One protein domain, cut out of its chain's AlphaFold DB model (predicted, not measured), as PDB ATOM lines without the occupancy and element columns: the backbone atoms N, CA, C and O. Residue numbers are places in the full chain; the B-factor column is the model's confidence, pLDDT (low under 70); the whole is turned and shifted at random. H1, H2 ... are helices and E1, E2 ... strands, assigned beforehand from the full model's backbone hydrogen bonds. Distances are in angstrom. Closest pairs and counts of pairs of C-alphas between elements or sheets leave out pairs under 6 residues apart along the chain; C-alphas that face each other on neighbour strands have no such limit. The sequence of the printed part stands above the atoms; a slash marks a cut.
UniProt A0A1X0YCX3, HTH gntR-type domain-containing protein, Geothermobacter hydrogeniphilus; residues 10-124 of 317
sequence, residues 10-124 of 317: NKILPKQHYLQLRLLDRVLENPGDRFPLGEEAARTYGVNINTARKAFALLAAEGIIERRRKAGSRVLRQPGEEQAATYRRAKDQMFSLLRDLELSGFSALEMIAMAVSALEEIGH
ATOM      1  N   ASN A  10      81.953  59.097  78.445       62.81
ATOM      2  CA  ASN A  10      83.143  58.601  77.739       62.81
ATOM      3  C   ASN A  10      84.386  59.497  77.907       62.81
ATOM      4  O   ASN A  10      85.492  59.061  77.590       62.81
ATOM      5  N   LYS A  11      84.217  60.743  78.371       69.25
ATOM      6  CA  LYS A  11      85.324  61.654  78.706       69.25
ATOM      7  C   LYS A  11      85.820  61.486  80.145       69.25
ATOM      8  O   LYS A  11      86.924  61.929  80.439       69.25
ATOM      9  N   ILE A  12      85.016  60.875  81.016       73.69
ATOM     10  CA  ILE A  12      85.279  60.760  82.458       73.69
ATOM     11  C   ILE A  12      85.922  59.409  82.780       73.69
ATOM     12  O   ILE A  12      86.878  59.344  83.547       73.69
ATOM     13  N   LEU A  13      85.440  58.328  82.160       81.44
ATOM     14  CA  LEU A  13      85.933  56.974  82.414       81.44
ATOM     15  C   LEU A  13      86.773  56.431  81.250       81.44
ATOM     16  O   LEU A  13      86.444  56.658  80.082       81.44
ATOM     17  N   PRO A  14      87.810  55.615  81.527       87.06
ATOM     18  CA  PRO A  14      88.461  54.830  80.488       87.06
ATOM     19  C   PRO A  14      87.441  53.942  79.763       87.06
ATOM     20  O   PRO A  14      86.609  53.296  80.402       87.06
ATOM     21  N   LYS A  15      87.542  53.846  78.431       86.69
ATOM     22  CA  LYS A  15      86.550  53.159  77.575       86.69
ATOM     23  C   LYS A  15      86.201  51.734  78.026       86.69
ATOM     24  O   LYS A  15      85.064  51.304  77.861       86.69
ATOM     25  N   GLN A  16      87.161  50.990  78.580       87.75
ATOM     26  CA  GLN A  16      86.912  49.642  79.100       87.75
ATOM     27  C   GLN A  16      86.023  49.621  80.355       87.75
ATOM     28  O   GLN A  16      85.211  48.713  80.470       87.75
ATOM     29  N   HIS A  17      86.133  50.612  81.249       89.06
ATOM     30  CA  HIS A  17      85.295  50.713  82.451       89.06
ATOM     31  C   HIS A  17      83.888  51.197  82.094       89.06
ATOM     32  O   HIS A  17      82.905  50.657  82.587       89.06
ATOM     33  N   TYR A  18      83.769  52.139  81.151       87.94
ATOM     34  CA  TYR A  18      82.459  52.515  80.611       87.94
ATOM     35  C   TYR A  18      81.734  51.299  80.013       87.94
ATOM     36  O   TYR A  18      80.578  51.035  80.339       87.94
ATOM     37  N   LEU A  19      82.427  50.510  79.183       90.00
ATOM     38  CA  LEU A  19      81.843  49.297  78.616       90.00
ATOM     39  C   LEU A  19      81.513  48.245  79.688       90.00
ATOM     40  O   LEU A  19      80.485  47.585  79.575       90.00
ATOM     41  N   GLN A  20      82.349  48.088  80.717       91.19
ATOM     42  CA  GLN A  20      82.069  47.202  81.851       91.19
ATOM     43  C   GLN A  20      80.735  47.560  82.520       91.19
ATOM     44  O   GLN A  20      79.875  46.691  82.635       91.19
ATOM     45  N   LEU A  21      80.529  48.834  82.876       90.94
ATOM     46  CA  LEU A  21      79.293  49.299  83.514       90.94
ATOM     47  C   LEU A  21      78.066  49.098  82.614       90.94
ATOM     48  O   LEU A  21      77.022  48.664  83.087       90.94
ATOM     49  N   ARG A  22      78.191  49.340  81.302       89.56
ATOM     50  CA  ARG A  22      77.093  49.128  80.335       89.56
ATOM     51  C   ARG A  22      76.710  47.656  80.189       89.56
ATOM     52  O   ARG A  22      75.537  47.337  80.015       89.56
ATOM     53  N   LEU A  23      77.693  46.759  80.232       90.12
ATOM     54  CA  LEU A  23      77.446  45.319  80.206       90.12
ATOM     55  C   LEU A  23      76.813  44.835  81.514       90.12
ATOM     56  O   LEU A  23      75.945  43.968  81.466       90.12
ATOM     57  N   LEU A  24      77.217  45.402  82.655       89.94
ATOM     58  CA  LEU A  24      76.625  45.109  83.959       89.94
ATOM     59  C   LEU A  24      75.165  45.582  84.043       89.94
ATOM     60  O   LEU A  24      74.305  44.783  84.399       89.94
ATOM     61  N   ASP A  25      74.871  46.820  83.632       90.19
ATOM     62  CA  ASP A  25      73.502  47.367  83.547       90.19
ATOM     63  C   ASP A  25      72.580  46.427  82.755       90.19
ATOM     64  O   ASP A  25      71.513  46.040  83.227       90.19
ATOM     65  N   ARG A  26      73.051  45.932  81.602       87.00
ATOM     66  CA  ARG A  26      72.296  44.972  80.787       87.00
ATOM     67  C   ARG A  26      71.986  43.665  81.524       87.00
ATOM     68  O   ARG A  26      70.884  43.144  81.373       87.00
ATOM     69  N   VAL A  27      72.947  43.124  82.276       86.81
ATOM     70  CA  VAL A  27      72.771  41.881  83.055       86.81
ATOM     71  C   VAL A  27      71.766  42.070  84.185       86.81
ATOM     72  O   VAL A  27      70.984  41.161  84.457       86.81
ATOM     73  N   LEU A  28      71.797  43.231  84.836       88.12
ATOM     74  CA  LEU A  28      70.910  43.561  85.949       88.12
ATOM     75  C   LEU A  28      69.475  43.833  85.479       88.12
ATOM     76  O   LEU A  28      68.519  43.441  86.144       88.12
ATOM     77  N   GLU A  29      69.327  44.476  84.322       86.25
ATOM     78  CA  GLU A  29      68.033  44.857  83.759       86.25
ATOM     79  C   GLU A  29      67.290  43.679  83.114       86.25
ATOM     80  O   GLU A  29      66.070  43.570  83.272       86.25
ATOM     81  N   ASN A  30      68.023  42.786  82.435       84.56
ATOM     82  CA  ASN A  30      67.477  41.629  81.720       84.56
ATOM     83  C   ASN A  30      68.226  40.337  82.113       84.56
ATOM     84  O   ASN A  30      69.077  39.851  81.357       84.56
ATOM     85  N   PRO A  31      67.949  39.761  83.297       79.06
ATOM     86  CA  PRO A  31      68.527  38.481  83.688       79.06
ATOM     87  C   PRO A  31      68.143  37.377  82.703       79.06
ATOM     88  O   PRO A  31      67.025  37.335  82.198       79.06
ATOM     89  N   GLY A  32      69.061  36.449  82.440       71.69
ATOM     90  CA  GLY A  32      68.802  35.323  81.534       71.69
ATOM     91  C   GLY A  32      69.059  35.619  80.055       71.69
ATOM     92  O   GLY A  32      69.247  34.673  79.286       71.69
ATOM     93  N   ASP A  33      69.171  36.890  79.661       74.62
ATOM     94  CA  ASP A  33      69.544  37.252  78.296       74.62
ATOM     95  C   ASP A  33      70.931  36.723  77.924       74.62
ATOM     96  O   ASP A  33      71.869  36.653  78.730       74.62
ATOM     97  N   ARG A  34      71.088  36.378  76.642       73.81
ATOM     98  CA  ARG A  34      72.374  35.934  76.111       73.81
ATOM     99  C   ARG A  34      73.401  37.056  76.260       73.81
ATOM    100  O   ARG A  34      73.300  38.102  75.618       73.81
ATOM    101  N   PHE A  35      74.438  36.791  77.050       81.25
ATOM    102  CA  PHE A  35      75.557  37.712  77.195       81.25
ATOM    103  C   PHE A  35      76.318  37.833  75.859       81.25
ATOM    104  O   PHE A  35      76.620  36.803  75.240       81.25
ATOM    105  N   PRO A  36      76.613  39.057  75.379       82.19
ATOM    106  CA  PRO A  36      77.180  39.259  74.049       82.19
ATOM    107  C   PRO A  36      78.591  38.675  73.935       82.19
ATOM    108  O   PRO A  36      79.340  38.582  74.910       82.19
ATOM    109  N   LEU A  37      78.998  38.326  72.715       84.00
ATOM    110  CA  LEU A  37      80.397  38.009  72.426       84.00
ATOM    111  C   LEU A  37      81.236  39.295  72.365       84.00
ATOM    112  O   LEU A  37      80.729  40.373  72.062       84.00
ATOM    113  N   GLY A  38      82.549  39.191  72.593       81.94
ATOM    114  CA  GLY A  38      83.438  40.364  72.588       81.94
ATOM    115  C   GLY A  38      83.424  41.151  71.269       81.94
ATOM    116  O   GLY A  38      83.539  42.371  71.284       81.94
ATOM    117  N   GLU A  39      83.237  40.473  70.136       84.31
ATOM    118  CA  GLU A  39      83.104  41.093  68.807       84.31
ATOM    119  C   GLU A  39      81.752  41.779  68.596       84.31
ATOM    120  O   GLU A  39      81.666  42.807  67.925       84.31
ATOM    121  N   GLU A  40      80.687  41.216  69.163       85.38
ATOM    122  CA  GLU A  40      79.353  41.817  69.140       85.38
ATOM    123  C   GLU A  40      79.346  43.072  70.009       85.38
ATOM    124  O   GLU A  40      78.992  44.136  69.519       85.38
ATOM    125  N   ALA A  41      79.865  42.988  71.237       85.75
ATOM    126  CA  ALA A  41      80.009  44.138  72.123       85.75
ATOM    127  C   ALA A  41      80.893  45.236  71.501       85.75
ATOM    128  O   ALA A  41      80.542  46.412  71.540       85.75
ATOM    129  N   ALA A  42      82.013  44.869  70.870       87.75
ATOM    130  CA  ALA A  42      82.868  45.828  70.173       87.75
ATOM    131  C   ALA A  42      82.111  46.596  69.077       87.75
ATOM    132  O   ALA A  42      82.227  47.818  68.996       87.75
ATOM    133  N   ARG A  43      81.297  45.892  68.279       88.94
ATOM    134  CA  ARG A  43      80.462  46.503  67.238       88.94
ATOM    135  C   ARG A  43      79.342  47.362  67.822       88.94
ATOM    136  O   ARG A  43      79.209  48.507  67.411       88.94
ATOM    137  N   THR A  44      78.580  46.843  68.785       86.69
ATOM    138  CA  THR A  44      77.431  47.540  69.388       86.69
ATOM    139  C   THR A  44      77.833  48.844  70.068       86.69
ATOM    140  O   THR A  44      77.145  49.843  69.908       86.69
ATOM    141  N   TYR A  45      78.955  48.854  70.793       84.56
ATOM    142  CA  TYR A  45      79.400  50.024  71.556       84.56
ATOM    143  C   TYR A  45      80.485  50.845  70.837       84.56
ATOM    144  O   TYR A  45      81.048  51.766  71.427       84.56
ATOM    145  N   GLY A  46      80.816  50.514  69.581       86.31
ATOM    146  CA  GLY A  46      81.784  51.266  68.775       86.31
ATOM    147  C   GLY A  46      83.202  51.303  69.361       86.31
ATOM    148  O   GLY A  46      83.897  52.315  69.249       86.31
ATOM    149  N   VAL A  47      83.648  50.222  70.012       88.12
ATOM    150  CA  VAL A  47      84.983  50.132  70.628       88.12
ATOM    151  C   VAL A  47      85.871  49.100  69.938       88.12
ATOM    152  O   VAL A  47      85.409  48.178  69.276       88.12
ATOM    153  N   ASN A  48      87.185  49.214  70.137       91.94
ATOM    154  CA  ASN A  48      88.125  48.191  69.687       91.94
ATOM    155  C   ASN A  48      87.840  46.851  70.400       91.94
ATOM    156  O   ASN A  48      87.606  46.823  71.610       91.94
ATOM    157  N   ILE A  49      87.936  45.733  69.674       89.50
ATOM    158  CA  ILE A  49      87.803  44.374  70.221       89.50
ATOM    159  C   ILE A  49      88.699  44.124  71.445       89.50
ATOM    160  O   ILE A  49      88.293  43.442  72.382       89.50
ATOM    161  N   ASN A  50      89.894  44.714  71.491       90.75
ATOM    162  CA  ASN A  50      90.795  44.616  72.637       90.75
ATOM    163  C   ASN A  50      90.261  45.378  73.859       90.75
ATOM    164  O   ASN A  50      90.428  44.915  74.984       90.75
ATOM    165  N   THR A  51      89.576  46.508  73.659       89.88
ATOM    166  CA  THR A  51      88.883  47.243  74.730       89.88
ATOM    167  C   THR A  51      87.706  46.433  75.261       89.88
ATOM    168  O   THR A  51      87.566  46.302  76.474       89.88
ATOM    169  N   ALA A  52      86.928  45.804  74.374       90.12
ATOM    170  CA  ALA A  52      85.874  44.873  74.774       90.12
ATOM    171  C   ALA A  52      86.438  43.688  75.568       90.12
ATOM    172  O   ALA A  52      85.968  43.383  76.660       90.12
ATOM    173  N   ARG A  53      87.534  43.081  75.104       88.62
ATOM    174  CA  ARG A  53      88.233  42.024  75.849       88.62
ATOM    175  C   ARG A  53      88.754  42.492  77.209       88.62
ATOM    176  O   ARG A  53      88.801  41.671  78.116       88.62
ATOM    177  N   LYS A  54      89.133  43.759  77.384       90.12
ATOM    178  CA  LYS A  54      89.500  44.304  78.704       90.12
ATOM    179  C   LYS A  54      88.279  44.462  79.610       90.12
ATOM    180  O   LYS A  54      88.323  43.985  80.734       90.12
ATOM    181  N   ALA A  55      87.174  45.017  79.112       90.50
ATOM    182  CA  ALA A  55      85.931  45.161  79.881       90.50
ATOM    183  C   ALA A  55      85.408  43.809  80.400       90.50
ATOM    184  O   ALA A  55      85.120  43.646  81.579       90.50
ATOM    185  N   PHE A  56      85.397  42.789  79.539       89.50
ATOM    186  CA  PHE A  56      85.025  41.429  79.937       89.50
ATOM    187  C   PHE A  56      86.020  40.807  80.933       89.50
ATOM    188  O   PHE A  56      85.732  39.760  81.496       89.50
ATOM    189  N   ALA A  57      87.256  41.309  81.021       87.69
ATOM    190  CA  ALA A  57      88.252  40.769  81.948       87.69
ATOM    191  C   ALA A  57      88.020  41.356  83.338       87.69
ATOM    192  O   ALA A  57      88.105  40.617  84.306       87.69
ATOM    193  N   LEU A  58      87.645  42.637  83.403       89.62
ATOM    194  CA  LEU A  58      87.218  43.307  84.630       89.62
ATOM    195  C   LEU A  58      85.977  42.623  85.223       89.62
ATOM    196  O   LEU A  58      86.029  42.164  86.354       89.62
ATOM    197  N   LEU A  59      84.934  42.388  84.414       88.56
ATOM    198  CA  LEU A  59      83.744  41.640  84.862       88.56
ATOM    199  C   LEU A  59      84.058  40.213  85.336       88.56
ATOM    200  O   LEU A  59      83.377  39.683  86.207       88.56
ATOM    201  N   ALA A  60      85.052  39.560  84.729       86.62
ATOM    202  CA  ALA A  60      85.467  38.226  85.152       86.62
ATOM    203  C   ALA A  60      86.263  38.264  86.464       86.62
ATOM    204  O   ALA A  60      86.099  37.379  87.295       86.62
ATOM    205  N   ALA A  61      87.101  39.288  86.656       86.69
ATOM    206  CA  ALA A  61      87.838  39.507  87.898       86.69
ATOM    207  C   ALA A  61      86.900  39.818  89.076       86.69
ATOM    208  O   ALA A  61      87.152  39.365  90.183       86.69
ATOM    209  N   GLU A  62      85.789  40.509  88.815       83.56
ATOM    210  CA  GLU A  62      84.715  40.781  89.785       83.56
ATOM    211  C   GLU A  62      83.761  39.588  89.995       83.56
ATOM    212  O   GLU A  62      82.756  39.709  90.689       83.56
ATOM    213  N   GLY A  63      84.021  38.430  89.375       84.31
ATOM    214  CA  GLY A  63      83.199  37.227  89.547       84.31
ATOM    215  C   GLY A  63      81.802  37.301  88.918       84.31
ATOM    216  O   GLY A  63      80.977  36.417  89.134       84.31
ATOM    217  N   ILE A  64      81.519  38.319  88.101       85.44
ATOM    218  CA  ILE A  64      80.213  38.514  87.454       85.44
ATOM    219  C   ILE A  64      80.048  37.543  86.279       85.44
ATOM    220  O   ILE A  64      78.950  37.033  86.037       85.44
ATOM    221  N   ILE A  65      81.132  37.259  85.547       87.69
ATOM    222  CA  ILE A  65      81.119  36.343  84.398       87.69
ATOM    223  C   ILE A  65      82.250  35.310  84.441       87.69
ATOM    224  O   ILE A  65      83.373  35.592  84.843       87.69
ATOM    225  N   GLU A  66      81.981  34.125  83.900       84.31
ATOM    226  CA  GLU A  66      82.964  33.089  83.595       84.31
ATOM    227  C   GLU A  66      83.257  33.083  82.093       84.31
ATOM    228  O   GLU A  66      82.352  32.995  81.256       84.31
ATOM    229  N   ARG A  67      84.539  33.119  81.723       76.75
ATOM    230  CA  ARG A  67      84.965  32.980  80.326       76.75
ATOM    231  C   ARG A  67      85.173  31.518  79.972       76.75
ATOM    232  O   ARG A  67      86.040  30.861  80.539       76.75
ATOM    233  N   ARG A  68      84.471  31.032  78.948       75.50
ATOM    234  CA  ARG A  68      84.653  29.675  78.421       75.50
ATOM    235  C   ARG A  68      85.313  29.713  77.054       75.50
ATOM    236  O   ARG A  68      84.854  30.374  76.118       75.50
ATOM    237  N   ARG A  69      86.407  28.963  76.906       65.62
ATOM    238  CA  ARG A  69      87.136  28.867  75.637       65.62
ATOM    239  C   ARG A  69      86.193  28.326  74.553       65.62
ATOM    240  O   ARG A  69      85.625  27.255  74.721       65.62
ATOM    241  N   LYS A  70      86.038  29.068  73.449       66.62
ATOM    242  CA  LYS A  70      85.178  28.749  72.283       66.62
ATOM    243  C   LYS A  70      83.654  28.727  72.519       66.62
ATOM    244  O   LYS A  70      82.931  28.562  71.546       66.62
ATOM    245  N   ALA A  71      83.163  28.938  73.745       64.88
ATOM    246  CA  ALA A  71      81.726  28.921  74.064       64.88
ATOM    247  C   ALA A  71      81.151  30.296  74.471       64.88
ATOM    248  O   ALA A  71      79.946  30.425  74.661       64.88
ATOM    249  N   GLY A  72      81.996  31.329  74.582       73.00
ATOM    250  CA  GLY A  72      81.584  32.679  74.980       73.00
ATOM    251  C   GLY A  72      81.774  32.938  76.476       73.00
ATOM    252  O   GLY A  72      82.605  32.297  77.122       73.00
ATOM    253  N   SER A  73      81.044  33.913  77.020       78.12
ATOM    254  CA  SER A  73      81.047  34.209  78.460       78.12
ATOM    255  C   SER A  73      79.694  33.849  79.064       78.12
ATOM    256  O   SER A  73      78.662  34.077  78.435       78.12
ATOM    257  N   ARG A  74      79.702  33.273  80.264       81.75
ATOM    258  CA  ARG A  74      78.506  32.917  81.030       81.75
ATOM    259  C   ARG A  74      78.401  33.846  82.231       81.75
ATOM    260  O   ARG A  74      79.384  34.009  82.940       81.75
ATOM    261  N   VAL A  75      77.231  34.426  82.472       83.69
ATOM    262  CA  VAL A  75      76.977  35.199  83.697       83.69
ATOM    263  C   VAL A  75      76.917  34.230  84.878       83.69
ATOM    264  O   VAL A  75      76.169  33.253  84.826       83.69
ATOM    265  N   LEU A  76      77.742  34.466  85.897       80.50
ATOM    266  CA  LEU A  76      77.816  33.646  87.109       80.50
ATOM    267  C   LEU A  76      76.742  34.050  88.121       80.50
ATOM    268  O   LEU A  76      76.090  33.182  88.694       80.50
ATOM    269  N   ARG A  77      76.520  35.358  88.283       71.50
ATOM    270  CA  ARG A  77      75.494  35.927  89.161       71.50
ATOM    271  C   ARG A  77      74.362  36.501  88.316       71.50
ATOM    272  O   ARG A  77      74.470  37.616  87.813       71.50
ATOM    273  N   GLN A  78      73.301  35.724  88.116       76.88
ATOM    274  CA  GLN A  78      72.073  36.243  87.515       76.88
ATOM    275  C   GLN A  78      71.135  36.722  88.625       76.88
ATOM    276  O   GLN A  78      70.859  35.940  89.536       76.88
ATOM    277  N   PRO A  79      70.649  37.974  88.571       79.12
ATOM    278  CA  PRO A  79      69.604  38.416  89.481       79.12
ATOM    279  C   PRO A  79      68.357  37.547  89.308       79.12
ATOM    280  O   PRO A  79      68.010  37.177  88.185       79.12
ATOM    281  N   GLY A  80      67.654  37.256  90.402       85.12
ATOM    282  CA  GLY A  80      66.284  36.749  90.307       85.12
ATOM    283  C   GLY A  80      65.347  37.804  89.702       85.12
ATOM    284  O   GLY A  80      65.660  38.996  89.716       85.12
ATOM    285  N   GLU A  81      64.174  37.392  89.213       85.69
ATOM    286  CA  GLU A  81      63.209  38.315  88.585       85.69
ATOM    287  C   GLU A  81      62.786  39.453  89.530       85.69
ATOM    288  O   GLU A  81      62.652  40.602  89.118       85.69
ATOM    289  N   GLU A  82      62.652  39.166  90.826       81.94
ATOM    290  CA  GLU A  82      62.343  40.170  91.848       81.94
ATOM    291  C   GLU A  82      63.471  41.200  92.030       81.94
ATOM    292  O   GLU A  82      63.220  42.406  92.135       81.94
ATOM    293  N   GLN A  83      64.725  40.741  92.019       80.31
ATOM    294  CA  GLN A  83      65.893  41.611  92.126       80.31
ATOM    295  C   GLN A  83      66.019  42.501  90.886       80.31
ATOM    296  O   GLN A  83      66.271  43.698  91.010       80.31
ATOM    297  N   ALA A  84      65.766  41.951  89.698       87.25
ATOM    298  CA  ALA A  84      65.747  42.712  88.454       87.25
ATOM    299  C   ALA A  84      64.595  43.722  88.402       87.25
ATOM    300  O   ALA A  84      64.790  44.867  88.000       87.25
ATOM    301  N   ALA A  85      63.401  43.352  88.876       87.12
ATOM    302  CA  ALA A  85      62.282  44.283  89.002       87.12
ATOM    303  C   ALA A  85      62.606  45.437  89.962       87.12
ATOM    304  O   ALA A  85      62.271  46.589  89.684       87.12
ATOM    305  N   THR A  86      63.290  45.146  91.070       88.44
ATOM    306  CA  THR A  86      63.765  46.165  92.013       88.44
ATOM    307  C   THR A  86      64.822  47.064  91.381       88.44
ATOM    308  O   THR A  86      64.712  48.283  91.495       88.44
ATOM    309  N   TYR A  87      65.777  46.491  90.646       89.69
ATOM    310  CA  TYR A  87      66.782  47.248  89.902       89.69
ATOM    311  C   TYR A  87      66.147  48.206  88.889       89.69
ATOM    312  O   TYR A  87      66.484  49.386  88.878       89.69
ATOM    313  N   ARG A  88      65.174  47.735  88.097       92.38
ATOM    314  CA  ARG A  88      64.440  48.568  87.128       92.38
ATOM    315  C   ARG A  88      63.737  49.745  87.809       92.38
ATOM    316  O   ARG A  88      63.933  50.885  87.403       92.38
ATOM    317  N   ARG A  89      63.013  49.495  88.908       90.44
ATOM    318  CA  ARG A  89      62.365  50.567  89.690       90.44
ATOM    319  C   ARG A  89      63.370  51.576  90.249       90.44
ATOM    320  O   ARG A  89      63.142  52.778  90.150       90.44
ATOM    321  N   ALA A  90      64.475  51.101  90.821       88.81
ATOM    322  CA  ALA A  90      65.517  51.966  91.368       88.81
ATOM    323  C   ALA A  90      66.195  52.801  90.269       88.81
ATOM    324  O   ALA A  90      66.464  53.983  90.468       88.81
ATOM    325  N   LYS A  91      66.418  52.215  89.087       91.81
ATOM    326  CA  LYS A  91      66.947  52.905  87.906       91.81
ATOM    327  C   LYS A  91      66.008  54.020  87.436       91.81
ATOM    328  O   LYS A  91      66.486  55.118  87.168       91.81
ATOM    329  N   ASP A  92      64.697  53.785  87.412       92.69
ATOM    330  CA  ASP A  92      63.698  54.805  87.052       92.69
ATOM    331  C   ASP A  92      63.647  55.963  88.065       92.69
ATOM    332  O   ASP A  92      63.565  57.140  87.695       92.69
ATOM    333  N   GLN A  93      63.741  55.644  89.358       90.06
ATOM    334  CA  GLN A  93      63.839  56.646  90.422       90.06
ATOM    335  C   GLN A  93      65.124  57.469  90.292       90.06
ATOM    336  O   GLN A  93      65.074  58.698  90.307       90.06
ATOM    337  N   MET A  94      66.261  56.801  90.090       91.75
ATOM    338  CA  MET A  94      67.552  57.453  89.882       91.75
ATOM    339  C   MET A  94      67.530  58.350  88.642       91.75
ATOM    340  O   MET A  94      68.008  59.477  88.689       91.75
ATOM    341  N   PHE A  95      66.927  57.893  87.544       92.69
ATOM    342  CA  PHE A  95      66.772  58.698  86.335       92.69
ATOM    343  C   PHE A  95      65.975  59.978  86.600       92.69
ATOM    344  O   PHE A  95      66.364  61.051  86.139       92.69
ATOM    345  N   SER A  96      64.890  59.880  87.372       92.75
ATOM    346  CA  SER A  96      64.070  61.036  87.743       92.75
ATOM    347  C   SER A  96      64.873  62.047  88.573       92.75
ATOM    348  O   SER A  96      64.898  63.226  88.236       92.75
ATOM    349  N   LEU A  97      65.627  61.573  89.571       92.06
ATOM    350  CA  LEU A  97      66.505  62.416  90.393       92.06
ATOM    351  C   LEU A  97      67.611  63.095  89.571       92.06
ATOM    352  O   LEU A  97      67.828  64.298  89.694       92.06
ATOM    353  N   LEU A  98      68.298  62.348  88.700       92.12
ATOM    354  CA  LEU A  98      69.352  62.894  87.838       92.12
ATOM    355  C   LEU A  98      68.805  63.950  86.872       92.12
ATOM    356  O   LEU A  98      69.473  64.950  86.611       92.12
ATOM    357  N   ARG A  99      67.576  63.765  86.381       93.12
ATOM    358  CA  ARG A  99      66.900  64.745  85.528       93.12
ATOM    359  C   ARG A  99      66.575  66.033  86.282       93.12
ATOM    360  O   ARG A  99      66.777  67.113  85.732       93.12
ATOM    361  N   ASP A 100      66.110  65.938  87.523       94.00
ATOM    362  CA  ASP A 100      65.831  67.116  88.352       94.00
ATOM    363  C   ASP A 100      67.113  67.905  88.658       94.00
ATOM    364  O   ASP A 100      67.128  69.140  88.601       94.00
ATOM    365  N   LEU A 101      68.223  67.202  88.902       92.06
ATOM    366  CA  LEU A 101      69.545  67.809  89.070       92.06
ATOM    367  C   LEU A 101      70.036  68.478  87.778       92.06
ATOM    368  O   LEU A 101      70.547  69.595  87.825       92.06
ATOM    369  N   GLU A 102      69.838  67.848  86.616       93.31
ATOM    370  CA  GLU A 102      70.183  68.447  85.320       93.31
ATOM    371  C   GLU A 102      69.399  69.748  85.086       93.31
ATOM    372  O   GLU A 102      69.980  70.773  84.726       93.31
ATOM    373  N   LEU A 103      68.088  69.739  85.355       93.75
ATOM    374  CA  LEU A 103      67.226  70.925  85.256       93.75
ATOM    375  C   LEU A 103      67.626  72.030  86.242       93.75
ATOM    376  O   LEU A 103      67.407  73.209  85.963       93.75
ATOM    377  N   SER A 104      68.245  71.654  87.360       94.81
ATOM    378  CA  SER A 104      68.782  72.571  88.368       94.81
ATOM    379  C   SER A 104      70.189  73.089  88.029       94.81
ATOM    380  O   SER A 104      70.742  73.891  88.777       94.81
ATOM    381  N   GLY A 105      70.761  72.675  86.893       93.94
ATOM    382  CA  GLY A 105      72.035  73.174  86.376       93.94
ATOM    383  C   GLY A 105      73.272  72.384  86.808       93.94
ATOM    384  O   GLY A 105      74.382  72.828  86.524       93.94
ATOM    385  N   PHE A 106      73.109  71.224  87.452       92.50
ATOM    386  CA  PHE A 106      74.238  70.362  87.802       92.50
ATOM    387  C   PHE A 106      74.804  69.660  86.563       92.50
ATOM    388  O   PHE A 106      74.078  69.223  85.668       92.50
ATOM    389  N   SER A 107      76.125  69.524  86.519       89.44
ATOM    390  CA  SER A 107      76.842  68.786  85.483       89.44
ATOM    391  C   SER A 107      76.916  67.288  85.792       89.44
ATOM    392  O   SER A 107      76.846  66.851  86.940       89.44
ATOM    393  N   ALA A 108      77.161  66.476  84.760       84.75
ATOM    394  CA  ALA A 108      77.349  65.033  84.924       84.75
ATOM    395  C   ALA A 108      78.517  64.675  85.868       84.75
ATOM    396  O   ALA A 108      78.456  63.653  86.545       84.75
ATOM    397  N   LEU A 109      79.574  65.497  85.928       86.81
ATOM    398  CA  LEU A 109      80.703  65.257  86.831       86.81
ATOM    399  C   LEU A 109      80.304  65.467  88.298       86.81
ATOM    400  O   LEU A 109      80.676  64.661  89.144       86.81
ATOM    401  N   GLU A 110      79.512  66.502  88.587       91.31
ATOM    402  CA  GLU A 110      78.995  66.772  89.936       91.31
ATOM    403  C   GLU A 110      78.017  65.684  90.390       91.31
ATOM    404  O   GLU A 110      78.080  65.234  91.531       91.31
ATOM    405  N   MET A 111      77.170  65.187  89.484       92.94
ATOM    406  CA  MET A 111      76.279  64.059  89.781       92.94
ATOM    407  C   MET A 111      77.056  62.770  90.086       92.94
ATOM    408  O   MET A 111      76.688  62.033  90.995       92.94
ATOM    409  N   ILE A 112      78.146  62.493  89.360       89.69
ATOM    410  CA  ILE A 112      79.010  61.336  89.646       89.69
ATOM    411  C   ILE A 112      79.701  61.500  91.000       89.69
ATOM    412  O   ILE A 112      79.727  60.548  91.773       89.69
ATOM    413  N   ALA A 113      80.230  62.688  91.306       87.56
ATOM    414  CA  ALA A 113      80.819  62.976  92.613       87.56
ATOM    415  C   ALA A 113      79.814  62.746  93.755       87.56
ATOM    416  O   ALA A 113      80.156  62.095  94.741       87.56
ATOM    417  N   MET A 114      78.563  63.191  93.594       92.00
ATOM    418  CA  MET A 114      77.486  62.906  94.548       92.00
ATOM    419  C   MET A 114      77.243  61.399  94.700       92.00
ATOM    420  O   MET A 114      77.168  60.906  95.820       92.00
ATOM    421  N   ALA A 115      77.132  60.663  93.592       88.62
ATOM    422  CA  ALA A 115      76.871  59.226  93.631       88.62
ATOM    423  C   ALA A 115      78.001  58.447  94.324       88.62
ATOM    424  O   ALA A 115      77.720  57.536  95.097       88.62
ATOM    425  N   VAL A 116      79.265  58.816  94.087       84.88
ATOM    426  CA  VAL A 116      80.419  58.214  94.775       84.88
ATOM    427  C   VAL A 116      80.363  58.503  96.276       84.88
ATOM    428  O   VAL A 116      80.443  57.563  97.058       84.88
ATOM    429  N   SER A 117      80.127  59.759  96.672       81.94
ATOM    430  CA  SER A 117      79.985  60.138  98.087       81.94
ATOM    431  C   SER A 117      78.855  59.367  98.779       81.94
ATOM    432  O   SER A 117      79.031  58.864  99.881       81.94
ATOM    433  N   ALA A 118      77.701  59.222  98.122       82.50
ATOM    434  CA  ALA A 118      76.570  58.479  98.675       82.50
ATOM    435  C   ALA A 118      76.865  56.973  98.813       82.50
ATOM    436  O   ALA A 118      76.426  56.345  99.773       82.50
ATOM    437  N   LEU A 119      77.611  56.380  97.874       76.56
ATOM    438  CA  LEU A 119      78.031  54.977  97.963       76.56
ATOM    439  C   LEU A 119      79.040  54.749  99.097       76.56
ATOM    440  O   LEU A 119      78.962  53.722  99.767       76.56
ATOM    441  N   GLU A 120      79.942  55.704  99.339       70.19
ATOM    442  CA  GLU A 120      80.846  55.680 100.495       70.19
ATOM    443  C   GLU A 120      80.064  55.759 101.818       70.19
ATOM    444  O   GLU A 120      80.365  55.021 102.752       70.19
ATOM    445  N   GLU A 121      79.000  56.565 101.886       67.69
ATOM    446  CA  GLU A 121      78.123  56.638 103.063       67.69
ATOM    447  C   GLU A 121      77.317  55.349 103.306       67.69
ATOM    448  O   GLU A 121      77.144  54.942 104.455       67.69
ATOM    449  N   ILE A 122      76.857  54.666 102.249       59.59
ATOM    450  CA  ILE A 122      76.133  53.384 102.368       59.59
ATOM    451  C   ILE A 122      77.030  52.288 102.968       59.59
ATOM    452  O   ILE A 122      76.538  51.449 103.722       59.59
ATOM    453  N   GLY A 123      78.342  52.324 102.708       53.31
ATOM    454  CA  GLY A 123      79.327  51.430 103.330       53.31
ATOM    455  C   GLY A 123      79.578  51.689 104.824       53.31
ATOM    456  O   GLY A 123      80.332  50.955 105.461       53.31
ATOM    457  N   HIS A 124      78.956  52.719 105.404       55.16
ATOM    458  CA  HIS A 124      79.143  53.137 106.788       55.16
ATOM    459  C   HIS A 124      77.808  53.186 107.546       55.16
ATOM    460  O   HIS A 124      77.341  54.252 107.954       55.16
TER     461      HIS A 124
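AT A GLANCE: This is residues 10 to 124 of the 317 residues of the protein "HTH gntR-type domain-containing protein" of Geothermobacter hydrogeniphilus (UniProt A0A1X0YCX3). A small head of three helices and a two-stranded hairpin sits at one end, and a long helical arm, H4, runs away from it; at the far end of H4 the chain turns back into H5, and H4 and H5 make an open V. In the head H3 crosses H1 at a steep tilt, H2 packs on H3, and the hairpin E1 and E2 lies beside residues 56 to 60 of H3, while residues 113 to 124, mostly H5, stick out. The printed part has 115 residues, with five named helices and two named strands in the order H1 H2 H3 E1 E2 H4 H5; the sheet, order E1 - E2, is antiparallel and the class is mostly helix. It is only just compact, close to loose, with a radius of gyration of the C-alphas of 15.8 A and spans of 49 by 34 by 27 A.

HOW THE PARTS SIT: E1, residues 65 to 68, and E2, residues 72 to 75, form an antiparallel hairpin with 151 degrees between their directions; N 66 and O 74 are 2.8 A apart and N 68 and O 72 are 2.9 A apart, both within hydrogen-bond range. H3, residues 49 to 61, comes closest to E1 at the C-alphas of Ala 60 and Glu 66, 5.9 A apart; H3 and E2 are near each other. H1, residues 15 to 29, touches H3 at a steep tilt of 58 degrees, the same way, the closest C-alphas being those of Gln 16 and Ala 55, 4.7 A apart. H2, residues 38 to 44, touches H3 at a steep tilt of 63 degrees, opposite ways, closest at the C-alphas of Ala 42 and Ile 49, 5.1 A apart. H4, residues 81 to 103, touches H1 with residues 84 to 88 alone, at a steep tilt of 54 degrees, opposite ways; the closest C-alphas, of Glu 29 and Ala 84, are 5.6 A apart. H5, residues 108 to 122, and H4 only just touch, with 3 pairs of C-alphas within 8 A, at a steep tilt of 48 degrees, opposite ways; the closest C-alphas are those of Leu 98 and Met 111, 7.3 A apart. H1 and H5 are apart. In H1, H2, H3, H4 and H5 every O i to N i+4 pair is within hydrogen-bond range.

IN THESE COORDINATES: H1 begins at C-alpha 15 (86.550, 53.159, 77.575) and is 21.2 A long. H3 is 18.3 A long, and H4, from C-alpha 81 (63.209, 38.315, 88.585), 33.0 A. H5, 21.0 A long, ends at C-alpha 122 (76.133, 53.384, 102.368).

THE WHOLE: The C-alphas farthest apart are those of Lys 70 and Ser 104, 49.5 A. The printed part has no cut; no link is long. The mean pLDDT of the printed part is 84.5, with residues 10 to 11, 69 to 71 and 121 to 124 under 70.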